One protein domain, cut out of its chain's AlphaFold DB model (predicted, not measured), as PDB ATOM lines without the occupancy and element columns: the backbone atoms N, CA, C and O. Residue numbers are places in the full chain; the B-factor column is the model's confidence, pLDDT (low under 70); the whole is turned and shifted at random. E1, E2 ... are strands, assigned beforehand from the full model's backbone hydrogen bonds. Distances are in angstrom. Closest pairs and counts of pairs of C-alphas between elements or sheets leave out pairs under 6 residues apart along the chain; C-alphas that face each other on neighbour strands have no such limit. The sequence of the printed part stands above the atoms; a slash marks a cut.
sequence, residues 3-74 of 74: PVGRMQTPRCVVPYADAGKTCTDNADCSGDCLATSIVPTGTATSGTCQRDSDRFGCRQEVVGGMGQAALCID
ATOM      1  N   PRO A   3     189.653 220.648 218.518       95.00
ATOM      2  CA  PRO A   3     188.770 219.738 217.799       95.00
ATOM      3  C   PRO A   3     189.499 218.418 217.521       95.00
ATOM      4  O   PRO A   3     190.699 218.417 217.238       95.00
ATOM      5  N   VAL A   4     188.785 217.301 217.633       94.94
ATOM      6  CA  VAL A   4     189.322 215.958 217.375       94.94
ATOM      7  C   VAL A   4     188.331 215.120 216.575       94.94
ATOM      8  O   VAL A   4     187.116 215.330 216.659       94.94
ATOM      9  N   GLY A   5     188.869 214.168 215.813       93.62
ATOM     10  CA  GLY A   5     188.107 213.290 214.933       93.62
ATOM     11  C   GLY A   5     187.375 214.002 213.801       93.62
ATOM     12  O   GLY A   5     187.355 215.232 213.707       93.62
ATOM     13  N   ARG A   6     186.704 213.237 212.948       93.81
ATOM     14  CA  ARG A   6     185.986 213.773 211.786       93.81
ATOM     15  C   ARG A   6     184.856 214.738 212.149       93.81
ATOM     16  O   ARG A   6     184.628 215.701 211.426       93.81
ATOM     17  N   MET A   7     184.168 214.524 213.273       94.81
ATOM     18  CA  MET A   7     183.098 215.424 213.738       94.81
ATOM     19  C   MET A   7     183.633 216.745 214.325       94.81
ATOM     20  O   MET A   7     182.851 217.651 214.596       94.81
ATOM     21  N   GLN A   8     184.953 216.875 214.514       94.50
ATOM     22  CA  GLN A   8     185.599 218.072 215.065       94.50
ATOM     23  C   GLN A   8     185.070 218.463 216.457       94.50
ATOM     24  O   GLN A   8     185.059 219.636 216.832       94.50
ATOM     25  N   THR A   9     184.657 217.478 217.256       94.62
ATOM     26  CA  THR A   9     184.122 217.713 218.600       94.62
ATOM     27  C   THR A   9     185.226 218.260 219.511       94.62
ATOM     28  O   THR A   9     186.260 217.602 219.661       94.62
ATOM     29  N   PRO A  10     185.050 219.432 220.150       95.50
ATOM     30  CA  PRO A  10     186.052 219.978 221.059       95.50
ATOM     31  C   PRO A  10     186.284 219.051 222.255       95.50
ATOM     32  O   PRO A  10     185.350 218.707 222.978       95.50
ATOM     33  N   ARG A  11     187.542 218.673 222.496       94.81
ATOM     34  CA  ARG A  11     187.949 217.899 223.678       94.81
ATOM     35  C   ARG A  11     189.123 218.542 224.405       94.81
ATOM     36  O   ARG A  11     189.966 219.237 223.823       94.81
ATOM     37  N   CYS A  12     189.190 218.283 225.708       96.31
ATOM     38  CA  CYS A  12     190.401 218.474 226.497       96.31
ATOM     39  C   CYS A  12     191.350 217.308 226.215       96.31
ATOM     40  O   CYS A  12     191.188 216.236 226.785       96.31
ATOM     41  N   VAL A  13     192.308 217.513 225.312       96.00
ATOM     42  CA  VAL A  13     193.407 216.567 225.092       96.00
ATOM     43  C   VAL A  13     194.487 216.843 226.130       96.00
ATOM     44  O   VAL A  13     194.980 217.971 226.212       96.00
ATOM     45  N   VAL A  14     194.816 215.833 226.932       96.44
ATOM     46  CA  VAL A  14     195.796 215.930 228.019       96.44
ATOM     47  C   VAL A  14     197.096 215.267 227.570       96.44
ATOM     48  O   VAL A  14     197.048 214.094 227.204       96.44
ATOM     49  N   PRO A  15     198.240 215.975 227.563       96.56
ATOM     50  CA  PRO A  15     199.531 215.354 227.294       96.56
ATOM     51  C   PRO A  15     199.952 214.462 228.465       96.56
ATOM     52  O   PRO A  15     199.722 214.809 229.626       96.56
ATOM     53  N   TYR A  16     200.598 213.340 228.164       97.44
ATOM     54  CA  TYR A  16     201.175 212.471 229.184       97.44
ATOM     55  C   TYR A  16     202.641 212.828 229.430       97.44
ATOM     56  O   TYR A  16     203.382 213.148 228.501       97.44
ATOM     57  N   ALA A  17     203.061 212.803 230.696       97.44
ATOM     58  CA  ALA A  17     204.414 213.200 231.096       97.44
ATOM     59  C   ALA A  17     205.491 212.223 230.592       97.44
ATOM     60  O   ALA A  17     206.644 212.600 230.406       97.44
ATOM     61  N   ASP A  18     205.098 210.975 230.361       97.69
ATOM     62  CA  ASP A  18     205.913 209.860 229.891       97.69
ATOM     63  C   ASP A  18     205.840 209.645 228.371       97.69
ATOM     64  O   ASP A  18     206.366 208.656 227.865       97.69
ATOM     65  N   ALA A  19     205.217 210.567 227.629       97.06
ATOM     66  CA  ALA A  19     205.091 210.506 226.175       97.06
ATOM     67  C   ALA A  19     206.420 210.159 225.475       97.06
ATOM     68  O   ALA A  19     207.439 210.825 225.670       97.06
ATOM     69  N   GLY A  20     206.401 209.135 224.618       96.44
ATOM     70  CA  GLY A  20     207.565 208.713 223.831       96.44
ATOM     71  C   GLY A  20     208.566 207.813 224.565       96.44
ATOM     72  O   GLY A  20     209.489 207.302 223.931       96.44
ATOM     73  N   LYS A  21     208.393 207.567 225.870       98.00
ATOM     74  CA  LYS A  21     209.191 206.580 226.613       98.00
ATOM     75  C   LYS A  21     208.984 205.183 226.020       98.00
ATOM     76  O   LYS A  21     207.851 204.797 225.754       98.00
ATOM     77  N   THR A  22     210.055 204.411 225.834       97.69
ATOM     78  CA  THR A  22     209.956 203.010 225.394       97.69
ATOM     79  C   THR A  22     209.211 202.163 226.423       97.69
ATOM     80  O   THR A  22     209.462 202.277 227.624       97.69
ATOM     81  N   CYS A  23     208.320 201.300 225.947       98.12
ATOM     82  CA  CYS A  23     207.486 200.436 226.773       98.12
ATOM     83  C   CYS A  23     207.273 199.074 226.107       98.12
ATOM     84  O   CYS A  23     207.464 198.905 224.896       98.12
ATOM     85  N   THR A  24     206.863 198.105 226.917       97.50
ATOM     86  CA  THR A  24     206.461 196.766 226.459       97.50
ATOM     87  C   THR A  24     205.068 196.382 226.932       97.50
ATOM     88  O   THR A  24     204.495 195.426 226.415       97.50
ATOM     89  N   ASP A  25     204.517 197.129 227.883       97.00
ATOM     90  CA  ASP A  25     203.169 196.945 228.386       97.00
ATOM     91  C   ASP A  25     202.521 198.299 228.706       97.00
ATOM     92  O   ASP A  25     203.208 199.292 228.949       97.00
ATOM     93  N   ASN A  26     201.191 198.339 228.758       95.94
ATOM     94  CA  ASN A  26     200.448 199.523 229.186       95.94
ATOM     95  C   ASN A  26     200.775 199.897 230.640       95.94
ATOM     96  O   ASN A  26     200.761 201.075 230.983       95.94
ATOM     97  N   ALA A  27     201.131 198.921 231.486       97.31
ATOM     98  CA  ALA A  27     201.550 199.180 232.866       97.31
ATOM     99  C   ALA A  27     202.828 200.044 232.980       97.31
ATOM    100  O   ALA A  27     203.083 200.618 234.041       97.31
ATOM    101  N   ASP A  28     203.615 200.168 231.904       96.62
ATOM    102  CA  ASP A  28     204.829 200.994 231.865       96.62
ATOM    103  C   ASP A  28     204.542 202.496 231.660       96.62
ATOM    104  O   ASP A  28     205.474 203.314 231.773       96.62
ATOM    105  N   CYS A  29     203.289 202.841 231.334       97.62
ATOM    106  CA  CYS A  29     202.860 204.152 230.862       97.62
ATOM    107  C   CYS A  29     201.662 204.710 231.655       97.62
ATOM    108  O   CYS A  29     200.866 203.976 232.235       97.62
ATOM    109  N   SER A  30     201.480 206.033 231.627       96.94
ATOM    110  CA  SER A  30     200.264 206.689 232.149       96.94
ATOM    111  C   SER A  30     199.044 206.495 231.234       96.94
ATOM    112  O   SER A  30     197.912 206.773 231.630       96.94
ATOM    113  N   GLY A  31     199.281 206.066 229.994       95.88
ATOM    114  CA  GLY A  31     198.275 205.723 228.993       95.88
ATOM    115  C   GLY A  31     198.608 204.384 228.343       95.88
ATOM    116  O   GLY A  31     199.111 203.481 229.000       95.88
ATOM    117  N   ASP A  32     198.362 204.262 227.043       97.31
ATOM    118  CA  ASP A  32     198.651 203.018 226.332       97.31
ATOM    119  C   ASP A  32     200.111 202.976 225.850       97.31
ATOM    120  O   ASP A  32     200.693 203.998 225.469       97.31
ATOM    121  N   CYS A  33     200.685 201.778 225.809       98.12
ATOM    122  CA  CYS A  33     201.929 201.503 225.113       98.12
ATOM    123  C   CYS A  33     201.623 201.231 223.638       98.12
ATOM    124  O   CYS A  33     200.951 200.253 223.314       98.12
ATOM    125  N   LEU A  34     202.082 202.093 222.731       98.00
ATOM    126  CA  LEU A  34     201.722 202.027 221.314       98.00
ATOM    127  C   LEU A  34     202.895 201.583 220.446       98.00
ATOM    128  O   LEU A  34     203.998 202.115 220.566       98.00
ATOM    129  N   ALA A  35     202.651 200.648 219.530       97.19
ATOM    130  CA  ALA A  35     203.643 200.204 218.560       97.19
ATOM    131  C   ALA A  35     204.047 201.361 217.629       97.19
ATOM    132  O   ALA A  35     203.198 202.123 217.162       97.19
ATOM    133  N   THR A  36     205.343 201.476 217.319       92.06
ATOM    134  CA  THR A  36     205.871 202.525 216.420       92.06
ATOM    135  C   THR A  36     205.390 202.352 214.976       92.06
ATOM    136  O   THR A  36     205.294 203.315 214.218       92.06
ATOM    137  N   SER A  37     205.073 201.118 214.591       93.19
ATOM    138  CA  SER A  37     204.434 200.757 213.332       93.19
ATOM    139  C   SER A  37     203.472 199.597 213.570       93.19
ATOM    140  O   SER A  37     203.680 198.783 214.469       93.19
ATOM    141  N   ILE A  38     202.407 199.522 212.768       94.88
ATOM    142  CA  ILE A  38     201.459 198.410 212.845       94.88
ATOM    143  C   ILE A  38     202.161 197.134 212.372       94.88
ATOM    144  O   ILE A  38     202.634 197.063 211.236       94.88
ATOM    145  N   VAL A  39     202.198 196.128 213.236       96.25
ATOM    146  CA  VAL A  39     202.713 194.785 212.946       96.25
ATOM    147  C   VAL A  39     201.570 193.766 212.929       96.25
ATOM    148  O   VAL A  39     200.487 194.051 213.445       96.25
ATOM    149  N   PRO A  40     201.758 192.563 212.361       96.94
ATOM    150  CA  PRO A  40     200.778 191.494 212.516       96.94
ATOM    151  C   PRO A  40     200.528 191.189 214.000       96.94
ATOM    152  O   PRO A  40     201.468 191.160 214.797       96.94
ATOM    153  N   THR A  41     199.274 190.941 214.373       97.12
ATOM    154  CA  THR A  41     198.899 190.615 215.756       97.12
ATOM    155  C   THR A  41     199.701 189.421 216.283       97.12
ATOM    156  O   THR A  41     199.868 188.425 215.583       97.12
ATOM    157  N   GLY A  42     200.190 189.517 217.518       96.69
ATOM    158  CA  GLY A  42     201.027 188.499 218.159       96.69
ATOM    159  C   GLY A  42     202.509 188.568 217.779       96.69
ATOM    160  O   GLY A  42     203.308 187.796 218.301       96.69
ATOM    161  N   THR A  43     202.904 189.498 216.904       97.50
ATOM    162  CA  THR A  43     204.321 189.719 216.591       97.50
ATOM    163  C   THR A  43     205.005 190.412 217.762       97.50
ATOM    164  O   THR A  43     204.488 191.397 218.297       97.50
ATOM    165  N   ALA A  44     206.184 189.911 218.134       97.00
ATOM    166  CA  ALA A  44     207.028 190.550 219.133       97.00
ATOM    167  C   ALA A  44     207.434 191.951 218.656       97.00
ATOM    168  O   ALA A  44     207.982 192.113 217.565       97.00
ATOM    169  N   THR A  45     207.144 192.964 219.464       96.62
ATOM    170  CA  THR A  45     207.451 194.360 219.160       96.62
ATOM    171  C   THR A  45     207.577 195.166 220.450       96.62
ATOM    172  O   THR A  45     207.086 194.771 221.505       96.62
ATOM    173  N   SER A  46     208.233 196.315 220.363       95.81
ATOM    174  CA  SER A  46     208.261 197.316 221.427       95.81
ATOM    175  C   SER A  46     207.413 198.514 221.029       95.81
ATOM    176  O   SER A  46     207.276 198.823 219.842       95.81
ATOM    177  N   GLY A  47     206.891 199.221 222.023       97.38
ATOM    178  CA  GLY A  47     206.142 200.446 221.809       97.38
ATOM    179  C   GLY A  47     206.805 201.673 222.413       97.38
ATOM    180  O   GLY A  47     207.892 201.626 222.999       97.38
ATOM    181  N   THR A  48     206.095 202.784 222.283       98.25
ATOM    182  CA  THR A  48     206.337 204.007 223.039       98.25
ATOM    183  C   THR A  48     205.055 204.447 223.731       98.25
ATOM    184  O   THR A  48     203.958 204.254 223.200       98.25
ATOM    185  N   CYS A  49     205.185 205.024 224.922       98.12
ATOM    186  CA  CYS A  49     204.051 205.535 225.671       98.12
ATOM    187  C   CYS A  49     203.325 206.611 224.861       98.12
ATOM    188  O   CYS A  49     203.951 207.505 224.273       98.12
ATOM    189  N   GLN A  50     201.998 206.508 224.839       97.56
ATOM    190  CA  GLN A  50     201.110 207.404 224.112       97.56
ATOM    191  C   GLN A  50     201.417 208.879 224.425       97.56
ATOM    192  O   GLN A  50     201.730 209.250 225.553       97.56
ATOM    193  N   ARG A  51     201.319 209.746 223.412       97.06
ATOM    194  CA  ARG A  51     201.657 211.169 223.561       97.06
ATOM    195  C   ARG A  51     200.672 211.927 224.453       97.06
ATOM    196  O   ARG A  51     201.062 212.779 225.247       97.06
ATOM    197  N   ASP A  52     199.389 211.689 224.237       96.62
ATOM    198  CA  ASP A  52     198.301 212.442 224.848       96.62
ATOM    199  C   ASP A  52     197.017 211.599 224.881       96.62
ATOM    200  O   ASP A  52     196.985 210.488 224.370       96.62
ATOM    201  N   SER A  53     195.941 212.094 225.486       95.50
ATOM    202  CA  SER A  53     194.671 211.364 225.605       95.50
ATOM    203  C   SER A  53     193.850 211.276 224.302       95.50
ATOM    204  O   SER A  53     192.688 210.862 224.342       95.50
ATOM    205  N   ASP A  54     194.391 211.720 223.165       95.31
ATOM    206  CA  ASP A  54     193.741 211.621 221.861       95.31
ATOM    207  C   ASP A  54     193.880 210.197 221.300       95.31
ATOM    208  O   ASP A  54     194.967 209.625 221.282       95.31
ATOM    209  N   ARG A  55     192.767 209.612 220.844       93.06
ATOM    210  CA  ARG A  55     192.721 208.228 220.340       93.06
ATOM    211  C   ARG A  55     192.441 208.140 218.840       93.06
ATOM    212  O   ARG A  55     192.324 207.031 218.329       93.06
ATOM    213  N   PHE A  56     192.299 209.275 218.155       94.94
ATOM    214  CA  PHE A  56     192.057 209.296 216.715       94.94
ATOM    215  C   PHE A  56     193.307 208.884 215.924       94.94
ATOM    216  O   PHE A  56     194.441 209.091 216.355       94.94
ATOM    217  N   GLY A  57     193.082 208.301 214.748       93.50
ATOM    218  CA  GLY A  57     194.094 207.648 213.924       93.50
ATOM    219  C   GLY A  57     194.140 206.128 214.115       93.50
ATOM    220  O   GLY A  57     193.387 205.545 214.896       93.50
ATOM    221  N   CYS A  58     195.028 205.479 213.360       94.69
ATOM    222  CA  CYS A  58     195.324 204.056 213.504       94.69
ATOM    223  C   CYS A  58     196.432 203.849 214.532       94.69
ATOM    224  O   CYS A  58     197.524 204.401 214.403       94.69
ATOM    225  N   ARG A  59     196.149 203.024 215.535       96.00
ATOM    226  CA  ARG A  59     197.048 202.718 216.648       96.00
ATOM    227  C   ARG A  59     196.976 201.235 216.980       96.00
ATOM    228  O   ARG A  59     195.934 200.607 216.818       96.00
ATOM    229  N   GLN A  60     198.080 200.681 217.454       97.88
ATOM    230  CA  GLN A  60     198.164 199.302 217.921       97.88
ATOM    231  C   GLN A  60     198.832 199.303 219.284       97.88
ATOM    232  O   GLN A  60     199.902 199.886 219.441       97.88
ATOM    233  N   GLU A  61     198.188 198.671 220.257       98.00
ATOM    234  CA  GLU A  61     198.749 198.526 221.595       98.00
ATOM    235  C   GLU A  61     199.807 197.424 221.617       98.00
ATOM    236  O   GLU A  61     199.739 196.455 220.854       98.00
ATOM    237  N   VAL A  62     200.778 197.579 222.509       98.25
ATOM    238  CA  VAL A  62     201.779 196.570 222.835       98.25
ATOM    239  C   VAL A  62     201.528 196.131 224.268       98.25
ATOM    240  O   VAL A  62     201.572 196.938 225.192       98.25
ATOM    241  N   VAL A  63     201.242 194.845 224.437       97.81
ATOM    242  CA  VAL A  63     200.975 194.224 225.740       97.81
ATOM    243  C   VAL A  63     201.879 193.009 225.852       97.81
ATOM    244  O   VAL A  63     201.938 192.203 224.919       97.81
ATOM    245  N   GLY A  64     202.630 192.901 226.948       96.81
ATOM    246  CA  GLY A  64     203.642 191.858 227.128       96.81
ATOM    247  C   GLY A  64     204.669 191.761 225.988       96.81
ATOM    248  O   GLY A  64     205.097 190.661 225.644       96.81
ATOM    249  N   GLY A  65     205.025 192.880 225.350       97.12
ATOM    250  CA  GLY A  65     205.948 192.919 224.209       97.12
ATOM    251  C   GLY A  65     205.372 192.352 222.907       97.12
ATOM    252  O   GLY A  65     206.130 192.012 221.998       97.12
ATOM    253  N   MET A  66     204.047 192.219 222.802       97.94
ATOM    254  CA  MET A  66     203.368 191.719 221.605       97.94
ATOM    255  C   MET A  66     202.374 192.741 221.063       97.94
ATOM    256  O   MET A  66     201.567 193.301 221.811       97.94
ATOM    257  N   GLY A  67     202.401 192.940 219.743       97.62
ATOM    258  CA  GLY A  67     201.443 193.795 219.048       97.62
ATOM    259  C   GLY A  67     200.035 193.203 219.103       97.62
ATOM    260  O   GLY A  67     199.818 192.060 218.699       97.62
ATOM    261  N   GLN A  68     199.077 193.980 219.598       98.00
ATOM    262  CA  GLN A  68     197.668 193.591 219.699       98.00
ATOM    263  C   GLN A  68     196.915 193.861 218.390       98.00
ATOM    264  O   GLN A  68     197.510 194.214 217.376       98.00
ATOM    265  N   ALA A  69     195.593 193.695 218.360       97.06
ATOM    266  CA  ALA A  69     194.819 194.129 217.199       97.06
ATOM    267  C   ALA A  69     194.930 195.655 217.010       97.06
ATOM    268  O   ALA A  69     194.833 196.419 217.971       97.06
ATOM    269  N   ALA A  70     195.123 196.105 215.768       96.31
ATOM    270  CA  ALA A  70     195.114 197.530 215.453       96.31
ATOM    271  C   ALA A  70     193.688 198.099 215.535       96.31
ATOM    272  O   ALA A  70     192.732 197.481 215.068       96.31
ATOM    273  N   LEU A  71     193.563 199.305 216.088       95.75
ATOM    274  CA  LEU A  71     192.323 200.065 216.177       95.75
ATOM    275  C   LEU A  71     192.484 201.390 215.426       95.75
ATOM    276  O   LEU A  71     193.361 202.189 215.751       95.75
ATOM    277  N   CYS A  72     191.620 201.622 214.438       95.06
ATOM    278  CA  CYS A  72     191.570 202.858 213.661       95.06
ATOM    279  C   CYS A  72     190.288 203.625 213.984       95.06
ATOM    280  O   CYS A  72     189.191 203.123 213.742       95.06
ATOM    281  N   ILE A  73     190.439 204.831 214.535       94.56
ATOM    282  CA  ILE A  73     189.326 205.709 214.910       94.56
ATOM    283  C   ILE A  73     189.411 206.986 214.067       94.56
ATOM    284  O   ILE A  73     190.457 207.632 214.045       94.56
ATOM    285  N   ASP A  74     188.312 207.339 213.399       88.81
ATOM    286  CA  ASP A  74     188.174 208.515 212.521       88.81
ATOM    287  C   ASP A  74     187.423 209.670 213.187       88.81
ATOM    288  O   ASP A  74     186.343 209.438 213.781       88.81
TER     289      ASP A  74
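What this domain is: This is residues 3 to 74 of the 74 residues of an uncharacterized protein of Xanthomonas campestris pv. raphani 756C (UniProt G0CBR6). With little regular structure, this is a long two-strand hairpin, E4 and E5, with a short hairpin, E2 and E3, beside E4; long links without named elements, residues 12 to 32 the longest, join the parts, and a small loop with E1 lies at one far end. The 72 printed residues hold five named strands, E1 to E5, no named helix: all strand, though with 24 residues in named elements. Both two-strand sheets are antiparallel. It is compact, radius of gyration of the C-alphas 12.3 A, spanning 36 by 25 by 14 A.

How they stand to each other: Look first at E4, residues 57 to 63, and E5, residues 66 to 73, a hairpin at 157 degrees; N 59 and O 71 are within hydrogen-bond range at 2.9 A. E2, residues 33 to 35, and E3, residues 47 to 49, form another, with N 34 and O 48 at 2.9 A. The closest C-alphas of E2 and E4, Leu 34 and Glu 61, are 4.6 A apart. E1, residues 9 to 11, pairs with no named strand; it is apart from E4.

Where its parts are: Find C-alpha 9, where E1 begins, at (184.122, 217.713, 218.600). E4 runs 19.2 A; E5 runs 20.9 A to C-alpha 73 at (189.326, 205.709, 214.910).

The domain as a whole: The farthest C-alphas, Pro 10 and Ala 44, are 36.2 A apart. The printed part has no cut; the links E1 to E2 and E2 to E3 are long. No printed residue is under 70 in pLDDT.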